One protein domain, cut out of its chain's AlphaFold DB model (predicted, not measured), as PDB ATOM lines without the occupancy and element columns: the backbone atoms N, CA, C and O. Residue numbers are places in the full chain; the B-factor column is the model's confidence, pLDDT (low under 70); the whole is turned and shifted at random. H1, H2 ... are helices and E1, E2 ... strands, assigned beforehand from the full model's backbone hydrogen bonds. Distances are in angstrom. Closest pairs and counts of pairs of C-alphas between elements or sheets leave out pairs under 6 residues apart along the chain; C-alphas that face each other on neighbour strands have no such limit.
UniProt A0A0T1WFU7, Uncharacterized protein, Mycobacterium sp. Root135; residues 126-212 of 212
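AT A GLANCE: This is residues 126 to 212 of the 212 residues of an uncharacterized protein of Mycobacterium sp. Root135 (UniProt A0A0T1WFU7). A strongly twisted sheet of five strands curls round one long helix, H2, which packs on it, while a shorter helix, H1, follows the end of E5 and folds back into H2 as a helical hairpin. The strands are short at both edges of the sheet, E1 and E4, and E3 is the longest. The printed part has 87 residues, with the order E1 E2 E3 E4 E5 H1 H2 along the chain; the sheet runs E1 E2 E3 E5 E4 and is mixed, and the class is mixed, helices and strands. The whole is compact, with a radius of gyration of the C-alphas of 12.8 A and spans of 39 by 29 by 24 A.

IN THESE COORDINATES: Pass residues 126 to 135 and find C-alpha 136 at (110.931, 127.006, 73.919), where E1 begins, residues 136 to 138. E2 follows at residues 144 to 150, 17.6 A long, and E3 at residues 153 to 161, 22.2 A long. Look next for E4 at residues 168 to 170 and E5 at residues 175 to 179, 13.2 A long. H1 starts at C-alpha 180, (117.375, 144.158, 74.029), and runs 14.4 A to residue 189. H2, residues 192 to 210, runs 27.7 A and ends at C-alpha 210, (124.002, 132.956, 51.770).

HOW THE PARTS SIT: Begin with E1, E2 and E3, a meander, each strand the antiparallel neighbour of the one before; N 137 and O 145 are 3.1 A apart, and N 146 and O 156 are 2.9 A apart. The pairing of E3 is staggered: residues 153 to 157 pair with E2 and residues 157 to 161 with E5. E3 and E5 are parallel at 36 degrees, with N 176 and O 157 at 2.8 A. E4 and E5 are an antiparallel hairpin, with N 177 and O 168 at 2.8 A. E1 and E4 are apart. H1 and H2 are on one face of the sheet, two layers. The closest C-alphas of E2 and H2, those of Val 148 and Gly 200, are 5.9 A apart; those of E4 and H2, Phe 169 and Ile 203, are also 5.9 A apart. H1 touches H2 with residues 192 to 195 of H2 alone, closest at the C-alphas of Tyr 186 and Leu 195, 6.4 A; they run opposite ways at a tilt of 37 degrees, only just steep. In H2 every O i to N i+4 pair is within hydrogen-bond range, in H1 5 of 6.

THE WHOLE: The C-alphas farthest apart, those of Gly 132 and Lys 212, are 38.8 A apart. The printed part has no cut and ends at residue 212, the chain's last. The link from E3 to E4 is short, and the other links between named elements are tight. The mean pLDDT of the printed part is 88.9; residues 210 to 212 are under 70.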
ATOM      1  N   ASP A 126     110.093 128.258  79.352       81.56
ATOM      2  CA  ASP A 126     109.433 126.958  79.124       81.56
ATOM      3  C   ASP A 126     107.996 127.057  78.576       81.56
ATOM      4  O   ASP A 126     107.003 126.753  79.245       81.56
ATOM      5  N   TRP A 127     107.895 127.526  77.331       91.38
ATOM      6  CA  TRP A 127     106.632 127.775  76.657       91.38
ATOM      7  C   TRP A 127     106.262 126.591  75.766       91.38
ATOM      8  O   TRP A 127     107.054 126.142  74.937       91.38
ATOM      9  N   GLU A 128     105.034 126.108  75.926       93.56
ATOM     10  CA  GLU A 128     104.445 125.000  75.176       93.56
ATOM     11  C   GLU A 128     103.375 125.509  74.198       93.56
ATOM     12  O   GLU A 128     102.747 126.549  74.426       93.56
ATOM     13  N   ASP A 129     103.170 124.773  73.107       88.62
ATOM     14  CA  ASP A 129     102.021 124.967  72.225       88.62
ATOM     15  C   ASP A 129     100.727 124.366  72.810       88.62
ATOM     16  O   ASP A 129     100.698 123.820  73.914       88.62
ATOM     17  N   ASP A 130      99.631 124.469  72.054       89.75
ATOM     18  CA  ASP A 130      98.312 123.964  72.460       89.75
ATOM     19  C   ASP A 130      98.270 122.437  72.675       89.75
ATOM     20  O   ASP A 130      97.396 121.942  73.392       89.75
ATOM     21  N   ASP A 131      99.197 121.693  72.064       90.12
ATOM     22  CA  ASP A 131      99.319 120.239  72.192       90.12
ATOM     23  C   ASP A 131     100.253 119.836  73.354       90.12
ATOM     24  O   ASP A 131     100.348 118.650  73.692       90.12
ATOM     25  N   GLY A 132     100.884 120.812  74.017       88.12
ATOM     26  CA  GLY A 132     101.846 120.606  75.100       88.12
ATOM     27  C   GLY A 132     103.266 120.311  74.612       88.12
ATOM     28  O   GLY A 132     104.106 119.886  75.405       88.12
ATOM     29  N   ASP A 133     103.555 120.503  73.320       89.75
ATOM     30  CA  ASP A 133     104.914 120.379  72.806       89.75
ATOM     31  C   ASP A 133     105.697 121.676  73.084       89.75
ATOM     32  O   ASP A 133     105.204 122.777  72.817       89.75
ATOM     33  N   PRO A 134     106.951 121.591  73.562       90.56
ATOM     34  CA  PRO A 134     107.740 122.775  73.879       90.56
ATOM     35  C   PRO A 134     108.078 123.574  72.612       90.56
ATOM     36  O   PRO A 134     108.743 123.084  71.693       90.56
ATOM     37  N   LEU A 135     107.656 124.838  72.586       92.56
ATOM     38  CA  LEU A 135     108.093 125.853  71.627       92.56
ATOM     39  C   LEU A 135     109.432 126.454  72.040       92.56
ATOM     40  O   LEU A 135     110.260 126.773  71.184       92.56
ATOM     41  N   THR A 136     109.664 126.573  73.342       94.44
ATOM     42  CA  THR A 136     110.931 127.006  73.919       94.44
ATOM     43  C   THR A 136     111.334 126.066  75.044       94.44
ATOM     44  O   THR A 136     110.497 125.443  75.693       94.44
ATOM     45  N   ARG A 137     112.641 125.914  75.245       93.19
ATOM     46  CA  ARG A 137     113.197 125.119  76.344       93.19
ATOM     47  C   ARG A 137     114.640 125.501  76.599       93.19
ATOM     48  O   ARG A 137     115.318 126.058  75.729       93.19
ATOM     49  N   ARG A 138     115.169 125.083  77.744       92.19
ATOM     50  CA  ARG A 138     116.616 125.082  77.984       92.19
ATOM     51  C   ARG A 138     117.258 123.780  77.498       92.19
ATOM     52  O   ARG A 138     116.748 122.686  77.727       92.19
ATOM     53  N   ASN A 139     118.387 123.885  76.800       88.38
ATOM     54  CA  ASN A 139     119.206 122.724  76.439       88.38
ATOM     55  C   ASN A 139     120.128 122.291  77.599       88.38
ATOM     56  O   ASN A 139     120.202 122.965  78.624       88.38
ATOM     57  N   ASP A 140     120.896 121.212  77.419       87.94
ATOM     58  CA  ASP A 140     121.808 120.666  78.448       87.94
ATOM     59  C   ASP A 140     122.891 121.657  78.920       87.94
ATOM     60  O   ASP A 140     123.532 121.457  79.950       87.94
ATOM     61  N   SER A 141     123.129 122.729  78.159       85.88
ATOM     62  CA  SER A 141     124.052 123.814  78.517       85.88
ATOM     63  C   SER A 141     123.352 125.008  79.178       85.88
ATOM     64  O   SER A 141     123.987 126.039  79.396       85.88
ATOM     65  N   GLY A 142     122.053 124.900  79.466       86.69
ATOM     66  CA  GLY A 142     121.228 125.961  80.039       86.69
ATOM     67  C   GLY A 142     120.873 127.086  79.064       86.69
ATOM     68  O   GLY A 142     120.447 128.148  79.511       86.69
ATOM     69  N   ARG A 143     121.064 126.903  77.750       88.38
ATOM     70  CA  ARG A 143     120.730 127.918  76.734       88.38
ATOM     71  C   ARG A 143     119.285 127.787  76.285       88.38
ATOM     72  O   ARG A 143     118.828 126.662  76.090       88.38
ATOM     73  N   ILE A 144     118.622 128.922  76.079       93.00
ATOM     74  CA  ILE A 144     117.276 128.974  75.508       93.00
ATOM     75  C   ILE A 144     117.374 128.584  74.035       93.00
ATOM     76  O   ILE A 144     118.137 129.179  73.268       93.00
ATOM     77  N   VAL A 145     116.621 127.559  73.658       94.81
ATOM     78  CA  VAL A 145     116.416 127.167  72.269       94.81
ATOM     79  C   VAL A 145     114.939 127.282  71.932       94.81
ATOM     80  O   VAL A 145     114.084 126.978  72.764       94.81
ATOM     81  N   CYS A 146     114.649 127.726  70.714       95.44
ATOM     82  CA  CYS A 146     113.288 127.877  70.214       95.44
ATOM     83  C   CYS A 146     113.083 126.986  68.997       95.44
ATOM     84  O   CYS A 146     113.920 126.973  68.086       95.44
ATOM     85  N   ARG A 147     111.950 126.287  68.964       93.94
ATOM     86  CA  ARG A 147     111.454 125.621  67.765       93.94
ATOM     87  C   ARG A 147     110.990 126.686  66.778       93.94
ATOM     88  O   ARG A 147     110.273 127.613  67.147       93.94
ATOM     89  N   VAL A 148     111.404 126.556  65.525       92.00
ATOM     90  CA  VAL A 148     111.066 127.514  64.464       92.00
ATOM     91  C   VAL A 148     110.485 126.777  63.268       92.00
ATOM     92  O   VAL A 148     111.018 125.758  62.842       92.00
ATOM     93  N   ASP A 149     109.405 127.297  62.685       87.44
ATOM     94  CA  ASP A 149     108.805 126.705  61.483       87.44
ATOM     95  C   ASP A 149     109.566 127.144  60.216       87.44
ATOM     96  O   ASP A 149     109.123 127.969  59.400       87.44
ATOM     97  N   VAL A 150     110.804 126.656  60.086       88.62
ATOM     98  CA  VAL A 150     111.682 126.921  58.944       88.62
ATOM     99  C   VAL A 150     112.256 125.614  58.411       88.62
ATOM    100  O   VAL A 150     112.922 124.861  59.111       88.62
ATOM    101  N   ALA A 151     112.044 125.356  57.118       87.25
ATOM    102  CA  ALA A 151     112.489 124.119  56.486       87.25
ATOM    103  C   ALA A 151     114.003 123.886  56.662       87.25
ATOM    104  O   ALA A 151     114.821 124.712  56.257       87.25
ATOM    105  N   GLY A 152     114.364 122.727  57.223       86.12
ATOM    106  CA  GLY A 152     115.754 122.317  57.453       86.12
ATOM    107  C   GLY A 152     116.378 122.829  58.757       86.12
ATOM    108  O   GLY A 152     117.554 122.548  59.008       86.12
ATOM    109  N   ILE A 153     115.621 123.560  59.580       89.75
ATOM    110  CA  ILE A 153     116.055 124.071  60.881       89.75
ATOM    111  C   ILE A 153     114.959 123.771  61.902       89.75
ATOM    112  O   ILE A 153     113.923 124.421  61.903       89.75
ATOM    113  N   ASP A 154     115.210 122.797  62.772       87.94
ATOM    114  CA  ASP A 154     114.229 122.384  63.782       87.94
ATOM    115  C   ASP A 154     114.217 123.347  64.983       87.94
ATOM    116  O   ASP A 154     113.163 123.772  65.446       87.94
ATOM    117  N   GLU A 155     115.406 123.727  65.463       93.50
ATOM    118  CA  GLU A 155     115.601 124.607  66.618       93.50
ATOM    119  C   GLU A 155     116.778 125.568  66.400       93.50
ATOM    120  O   GLU A 155     117.748 125.246  65.697       93.50
ATOM    121  N   VAL A 156     116.710 126.727  67.057       94.94
ATOM    122  CA  VAL A 156     117.785 127.729  67.111       94.94
ATOM    123  C   VAL A 156     118.070 128.156  68.547       94.94
ATOM    124  O   VAL A 156     117.152 128.288  69.349       94.94
ATOM    125  N   GLU A 157     119.343 128.389  68.873       95.31
ATOM    126  CA  GLU A 157     119.732 129.063  70.119       95.31
ATOM    127  C   GLU A 157     119.366 130.544  70.017       95.31
ATOM    128  O   GLU A 157     119.692 131.177  69.013       95.31
ATOM    129  N   VAL A 158     118.742 131.106  71.051       94.69
ATOM    130  CA  VAL A 158     118.427 132.539  71.109       94.69
ATOM    131  C   VAL A 158     119.291 133.208  72.169       94.69
ATOM    132  O   VAL A 158     119.343 132.768  73.319       94.69
ATOM    133  N   VAL A 159     119.993 134.271  71.779       92.75
ATOM    134  CA  VAL A 159     120.848 135.066  72.669       92.75
ATOM    135  C   VAL A 159     120.534 136.548  72.539       92.75
ATOM    136  O   VAL A 159     120.135 137.013  71.475       92.75
ATOM    137  N   VAL A 160     120.768 137.301  73.611       91.31
ATOM    138  CA  VAL A 160     120.559 138.749  73.622       91.31
ATOM    139  C   VAL A 160     121.849 139.522  73.319       91.31
ATOM    140  O   VAL A 160     122.945 139.105  73.709       91.31
ATOM    141  N   THR A 161     121.720 140.669  72.657       89.12
ATOM    142  CA  THR A 161     122.767 141.695  72.507       89.12
ATOM    143  C   THR A 161     122.274 143.040  73.033       89.12
ATOM    144  O   THR A 161     121.071 143.310  73.036       89.12
ATOM    145  N   LEU A 162     123.203 143.887  73.484       86.56
ATOM    146  CA  LEU A 162     122.895 145.265  73.864       86.56
ATOM    147  C   LEU A 162     122.929 146.222  72.662       86.56
ATOM    148  O   LEU A 162     122.593 147.386  72.832       86.56
ATOM    149  N   HIS A 163     123.298 145.752  71.465       86.44
ATOM    150  CA  HIS A 163     123.171 146.534  70.239       86.44
ATOM    151  C   HIS A 163     121.700 146.760  69.868       86.44
ATOM    152  O   HIS A 163     120.977 145.796  69.631       86.44
ATOM    153  N   ASP A 164     121.285 148.009  69.693       81.75
ATOM    154  CA  ASP A 164     119.951 148.454  69.280       81.75
ATOM    155  C   ASP A 164     119.521 147.908  67.914       81.75
ATOM    156  O   ASP A 164     118.328 147.772  67.642       81.75
ATOM    157  N   TYR A 165     120.490 147.612  67.042       80.25
ATOM    158  CA  TYR A 165     120.272 147.073  65.695       80.25
ATOM    159  C   TYR A 165     121.077 145.787  65.464       80.25
ATOM    160  O   TYR A 165     121.646 145.584  64.390       80.25
ATOM    161  N   GLY A 166     121.151 144.938  66.492       81.44
ATOM    162  CA  GLY A 166     121.954 143.713  66.507       81.44
ATOM    163  C   GLY A 166     121.214 142.414  66.169       81.44
ATOM    164  O   GLY A 166     121.797 141.342  66.328       81.44
ATOM    165  N   ASP A 167     119.953 142.480  65.730       91.31
ATOM    166  CA  ASP A 167     119.184 141.282  65.378       91.31
ATOM    167  C   ASP A 167     119.839 140.561  64.187       91.31
ATOM    168  O   ASP A 167     120.050 141.148  63.122       91.31
ATOM    169  N   GLY A 168     120.157 139.276  64.340       91.88
ATOM    170  CA  GLY A 168     120.895 138.530  63.320       91.88
ATOM    171  C   GLY A 168     120.846 137.022  63.510       91.88
ATOM    172  O   GLY A 168     120.561 136.533  64.597       91.88
ATOM    173  N   PHE A 169     121.112 136.268  62.441       93.56
ATOM    174  CA  PHE A 169     121.173 134.807  62.481       93.56
ATOM    175  C   PHE A 169     122.510 134.310  61.943       93.56
ATOM    176  O   PHE A 169     122.876 134.608  60.808       93.56
ATOM    177  N   ASP A 170     123.210 133.508  62.740       89.62
ATOM    178  CA  ASP A 170     124.366 132.741  62.296       89.62
ATOM    179  C   ASP A 170     123.944 131.302  61.985       89.62
ATOM    180  O   ASP A 170     123.698 130.484  62.876       89.62
ATOM    181  N   ALA A 171     123.911 130.978  60.691       87.00
ATOM    182  CA  ALA A 171     123.566 129.648  60.205       87.00
ATOM    183  C   ALA A 171     124.576 128.567  60.627       87.00
ATOM    184  O   ALA A 171     124.197 127.402  60.755       87.00
ATOM    185  N   THR A 172     125.841 128.932  60.863       86.56
ATOM    186  CA  THR A 172     126.900 127.979  61.232       86.56
ATOM    187  C   THR A 172     126.682 127.451  62.642       86.56
ATOM    188  O   THR A 172     126.777 126.246  62.877       86.56
ATOM    189  N   SER A 173     126.376 128.349  63.578       85.56
ATOM    190  CA  SER A 173     126.113 128.003  64.977       85.56
ATOM    191  C   SER A 173     124.633 127.764  65.288       85.56
ATOM    192  O   SER A 173     124.321 127.347  66.400       85.56
ATOM    193  N   ARG A 174     123.732 127.978  64.313       90.50
ATOM    194  CA  ARG A 174     122.267 127.968  64.490       90.50
ATOM    195  C   ARG A 174     121.827 128.878  65.636       90.50
ATOM    196  O   ARG A 174     121.009 128.497  66.473       90.50
ATOM    197  N   ARG A 175     122.385 130.086  65.662       93.25
ATOM    198  CA  ARG A 175     122.165 131.064  66.724       93.25
ATOM    199  C   ARG A 175     121.485 132.303  66.174       93.25
ATOM    200  O   ARG A 175     122.003 132.938  65.259       93.25
ATOM    201  N   ALA A 176     120.353 132.656  66.763       94.12
ATOM    202  CA  ALA A 176     119.727 133.947  66.586       94.12
ATOM    203  C   ALA A 176     120.157 134.892  67.713       94.12
ATOM    204  O   ALA A 176     120.006 134.592  68.896       94.12
ATOM    205  N   THR A 177     120.695 136.038  67.330       93.56
ATOM    206  CA  THR A 177     120.951 137.169  68.215       93.56
ATOM    207  C   THR A 177     119.768 138.120  68.116       93.56
ATOM    208  O   THR A 177     119.349 138.455  67.010       93.56
ATOM    209  N   VAL A 178     119.237 138.556  69.255       93.44
ATOM    210  CA  VAL A 178     118.161 139.549  69.353       93.44
ATOM    211  C   VAL A 178     118.594 140.702  70.252       93.44
ATOM    212  O   VAL A 178     119.161 140.503  71.323       93.44
ATOM    213  N   SER A 179     118.362 141.926  69.815       92.56
ATOM    214  CA  SER A 179     118.630 143.139  70.575       92.56
ATOM    215  C   SER A 179     117.706 143.241  71.781       92.56
ATOM    216  O   SER A 179     116.540 142.837  71.730       92.56
ATOM    217  N   LEU A 180     118.201 143.847  72.862       90.75
ATOM    218  CA  LEU A 180     117.375 144.158  74.029       90.75
ATOM    219  C   LEU A 180     116.132 144.969  73.632       90.75
ATOM    220  O   LEU A 180     115.042 144.718  74.139       90.75
ATOM    221  N   ARG A 181     116.268 145.893  72.677       90.50
ATOM    222  CA  ARG A 181     115.144 146.653  72.123       90.50
ATOM    223  C   ARG A 181     114.042 145.744  71.571       90.50
ATOM    224  O   ARG A 181     112.873 145.965  71.885       90.50
ATOM    225  N   THR A 182     114.399 144.750  70.759       92.81
ATOM    226  CA  THR A 182     113.445 143.783  70.202       92.81
ATOM    227  C   THR A 182     112.802 142.955  71.312       92.81
ATOM    228  O   THR A 182     111.576 142.863  71.369       92.81
ATOM    229  N   VAL A 183     113.596 142.435  72.254       92.19
ATOM    230  CA  VAL A 183     113.082 141.671  73.407       92.19
ATOM    231  C   VAL A 183     112.063 142.492  74.204       92.19
ATOM    232  O   VAL A 183     110.961 142.015  74.475       92.19
ATOM    233  N   LEU A 184     112.385 143.744  74.534       91.38
ATOM    234  CA  LEU A 184     111.493 144.628  75.287       91.38
ATOM    235  C   LEU A 184     110.214 144.972  74.516       91.38
ATOM    236  O   LEU A 184     109.147 145.059  75.124       91.38
ATOM    237  N   ALA A 185     110.291 145.139  73.192       91.69
ATOM    238  CA  ALA A 185     109.120 145.413  72.361       91.69
ATOM    239  C   ALA A 185     108.088 144.274  72.418       91.69
ATOM    240  O   ALA A 185     106.886 144.541  72.495       91.69
ATOM    241  N   TYR A 186     108.543 143.020  72.433       93.25
ATOM    242  CA  TYR A 186     107.668 141.851  72.558       93.25
ATOM    243  C   TYR A 186     107.242 141.585  74.004       93.25
ATOM    244  O   TYR A 186     106.063 141.335  74.257       93.25
ATOM    245  N   SER A 187     108.160 141.739  74.964       88.44
ATOM    246  CA  SER A 187     107.879 141.598  76.399       88.44
ATOM    247  C   SER A 187     106.777 142.550  76.871       88.44
ATOM    248  O   SER A 187     105.831 142.116  77.525       88.44
ATOM    249  N   TYR A 188     106.813 143.821  76.453       85.88
ATOM    250  CA  TYR A 188     105.794 144.807  76.828       85.88
ATOM    251  C   TYR A 188     104.379 144.432  76.358       85.88
ATOM    252  O   TYR A 188     103.399 144.720  77.045       85.88
ATOM    253  N   ASN A 189     104.270 143.786  75.196       82.62
ATOM    254  CA  ASN A 189     102.991 143.384  74.613       82.62
ATOM    255  C   ASN A 189     102.570 141.959  75.009       82.62
ATOM    256  O   ASN A 189     101.469 141.542  74.659       82.62
ATOM    257  N   GLY A 190     103.426 141.217  75.722       80.75
ATOM    258  CA  GLY A 190     103.229 139.792  76.002       80.75
ATOM    259  C   GLY A 190     103.196 138.920  74.741       80.75
ATOM    260  O   GLY A 190     102.630 137.831  74.770       80.75
ATOM    261  N   ASP A 191     103.763 139.401  73.632       88.94
ATOM    262  CA  ASP A 191     103.651 138.785  72.309       88.94
ATOM    263  C   ASP A 191     104.836 137.848  72.038       88.94
ATOM    264  O   ASP A 191     105.811 138.190  71.368       88.94
ATOM    265  N   ARG A 192     104.772 136.660  72.641       90.50
ATOM    266  CA  ARG A 192     105.807 135.618  72.524       90.50
ATOM    267  C   ARG A 192     105.850 135.008  71.125       90.50
ATOM    268  O   ARG A 192     106.933 134.804  70.576       90.50
ATOM    269  N   GLU A 193     104.672 134.754  70.553       91.81
ATOM    270  CA  GLU A 193     104.498 134.264  69.180       91.81
ATOM    271  C   GLU A 193     105.162 135.206  68.180       91.81
ATOM    272  O   GLU A 193     105.948 134.759  67.345       91.81
ATOM    273  N   GLY A 194     104.941 136.515  68.333       92.31
ATOM    274  CA  GLY A 194     105.538 137.526  67.476       92.31
ATOM    275  C   GLY A 194     107.066 137.494  67.463       92.31
ATOM    276  O   GLY A 194     107.659 137.695  66.400       92.31
ATOM    277  N   LEU A 195     107.718 137.190  68.594       93.75
ATOM    278  CA  LEU A 195     109.173 137.022  68.619       93.75
ATOM    279  C   LEU A 195     109.606 135.778  67.829       93.75
ATOM    280  O   LEU A 195     110.520 135.880  67.013       93.75
ATOM    281  N   ILE A 196     108.958 134.620  68.018       93.81
ATOM    282  CA  ILE A 196     109.290 133.395  67.262       93.81
ATOM    283  C   ILE A 196     109.066 133.591  65.757       93.81
ATOM    284  O   ILE A 196     109.907 133.184  64.947       93.81
ATOM    285  N   ASP A 197     107.982 134.259  65.368       93.19
ATOM    286  CA  ASP A 197     107.708 134.600  63.971       93.19
ATOM    287  C   ASP A 197     108.811 135.484  63.374       93.19
ATOM    288  O   ASP A 197     109.274 135.247  62.247       93.19
ATOM    289  N   ASP A 198     109.288 136.471  64.135       93.50
ATOM    290  CA  ASP A 198     110.383 137.342  63.718       93.50
ATOM    291  C   ASP A 198     111.722 136.597  63.627       93.50
ATOM    292  O   ASP A 198     112.469 136.824  62.668       93.50
ATOM    293  N   LEU A 199     111.991 135.639  64.522       94.62
ATOM    294  CA  LEU A 199     113.129 134.718  64.401       94.62
ATOM    295  C   LEU A 199     113.034 133.902  63.105       94.62
ATOM    296  O   LEU A 199     113.988 133.850  62.325       94.62
ATOM    297  N   GLY A 200     111.868 133.319  62.812       94.06
ATOM    298  CA  GLY A 200     111.629 132.582  61.570       94.06
ATOM    299  C   GLY A 200     111.826 133.451  60.323       94.06
ATOM    300  O   GLY A 200     112.441 133.023  59.338       94.06
ATOM    301  N   ARG A 201     111.359 134.705  60.357       92.88
ATOM    302  CA  ARG A 201     111.577 135.695  59.289       92.88
ATOM    303  C   ARG A 201     113.064 135.984  59.092       92.88
ATOM    304  O   ARG A 201     113.533 135.989  57.952       92.88
ATOM    305  N   LEU A 202     113.783 136.226  60.178       92.75
ATOM    306  CA  LEU A 202     115.205 136.557  60.200       92.75
ATOM    307  C   LEU A 202     116.063 135.415  59.632       92.75
ATOM    308  O   LEU A 202     116.876 135.650  58.737       92.75
ATOM    309  N   ILE A 203     115.795 134.172  60.035       93.69
ATOM    310  CA  ILE A 203     116.449 132.979  59.481       93.69
ATOM    311  C   ILE A 203     116.247 132.908  57.961       93.69
ATOM    312  O   ILE A 203     117.208 132.795  57.201       93.69
ATOM    313  N   ARG A 204     114.998 133.043  57.488       92.25
ATOM    314  CA  ARG A 204     114.678 132.992  56.048       92.25
ATOM    315  C   ARG A 204     115.379 134.099  55.252       92.25
ATOM    316  O   ARG A 204     115.705 133.888  54.082       92.25
ATOM    317  N   LEU A 205     115.575 135.281  55.840       88.75
ATOM    318  CA  LEU A 205     116.286 136.390  55.200       88.75
ATOM    319  C   LEU A 205     117.780 136.084  55.037       88.75
ATOM    320  O   LEU A 205     118.315 136.288  53.945       88.75
ATOM    321  N   GLU A 206     118.427 135.558  56.075       86.38
ATOM    322  CA  GLU A 206     119.862 135.252  56.048       86.38
ATOM    323  C   GLU A 206     120.199 134.018  55.198       86.38
ATOM    324  O   GLU A 206     121.175 134.033  54.440       86.38
ATOM    325  N   SER A 207     119.339 132.991  55.186       82.81
ATOM    326  CA  SER A 207     119.503 131.849  54.272       82.81
ATOM    327  C   SER A 207     119.505 132.292  52.803       82.81
ATOM    328  O   SER A 207     120.351 131.870  52.023       82.81
ATOM    329  N   ARG A 208     118.631 133.239  52.423       80.31
ATOM    330  CA  ARG A 208     118.575 133.780  51.050       80.31
ATOM    331  C   ARG A 208     119.767 134.659  50.674       80.31
ATOM    332  O   ARG A 208     119.994 134.887  49.485       80.31
ATOM    333  N   ARG A 209     120.466 135.237  51.657       75.62
ATOM    334  CA  ARG A 209     121.698 136.007  51.428       75.62
ATOM    335  C   ARG A 209     122.890 135.090  51.192       75.62
ATOM    336  O   ARG A 209     123.718 135.422  50.358       75.62
ATOM    337  N   SER A 210     122.926 133.951  51.878       65.50
ATOM    338  CA  SER A 210     124.002 132.956  51.770       65.50
ATOM    339  C   SER A 210     123.985 132.170  50.451       65.50
ATOM    340  O   SER A 210     125.023 131.680  50.022       65.50
ATOM    341  N   ASP A 211     122.827 132.083  49.787       61.19
ATOM    342  CA  ASP A 211     122.664 131.421  48.481       61.19
ATOM    343  C   ASP A 211     123.085 132.288  47.270       61.19
ATOM    344  O   ASP A 211     122.945 131.858  46.121       61.19
ATOM    345  N   LYS A 212     123.553 133.522  47.499       52.72
ATOM    346  CA  LYS A 212     124.014 134.455  46.456       52.72
ATOM    347  C   LYS A 212     125.529 134.580  46.441       52.72
ATOM    348  O   LYS A 212     126.065 134.689  45.314       52.72
TER     349      LYS A 212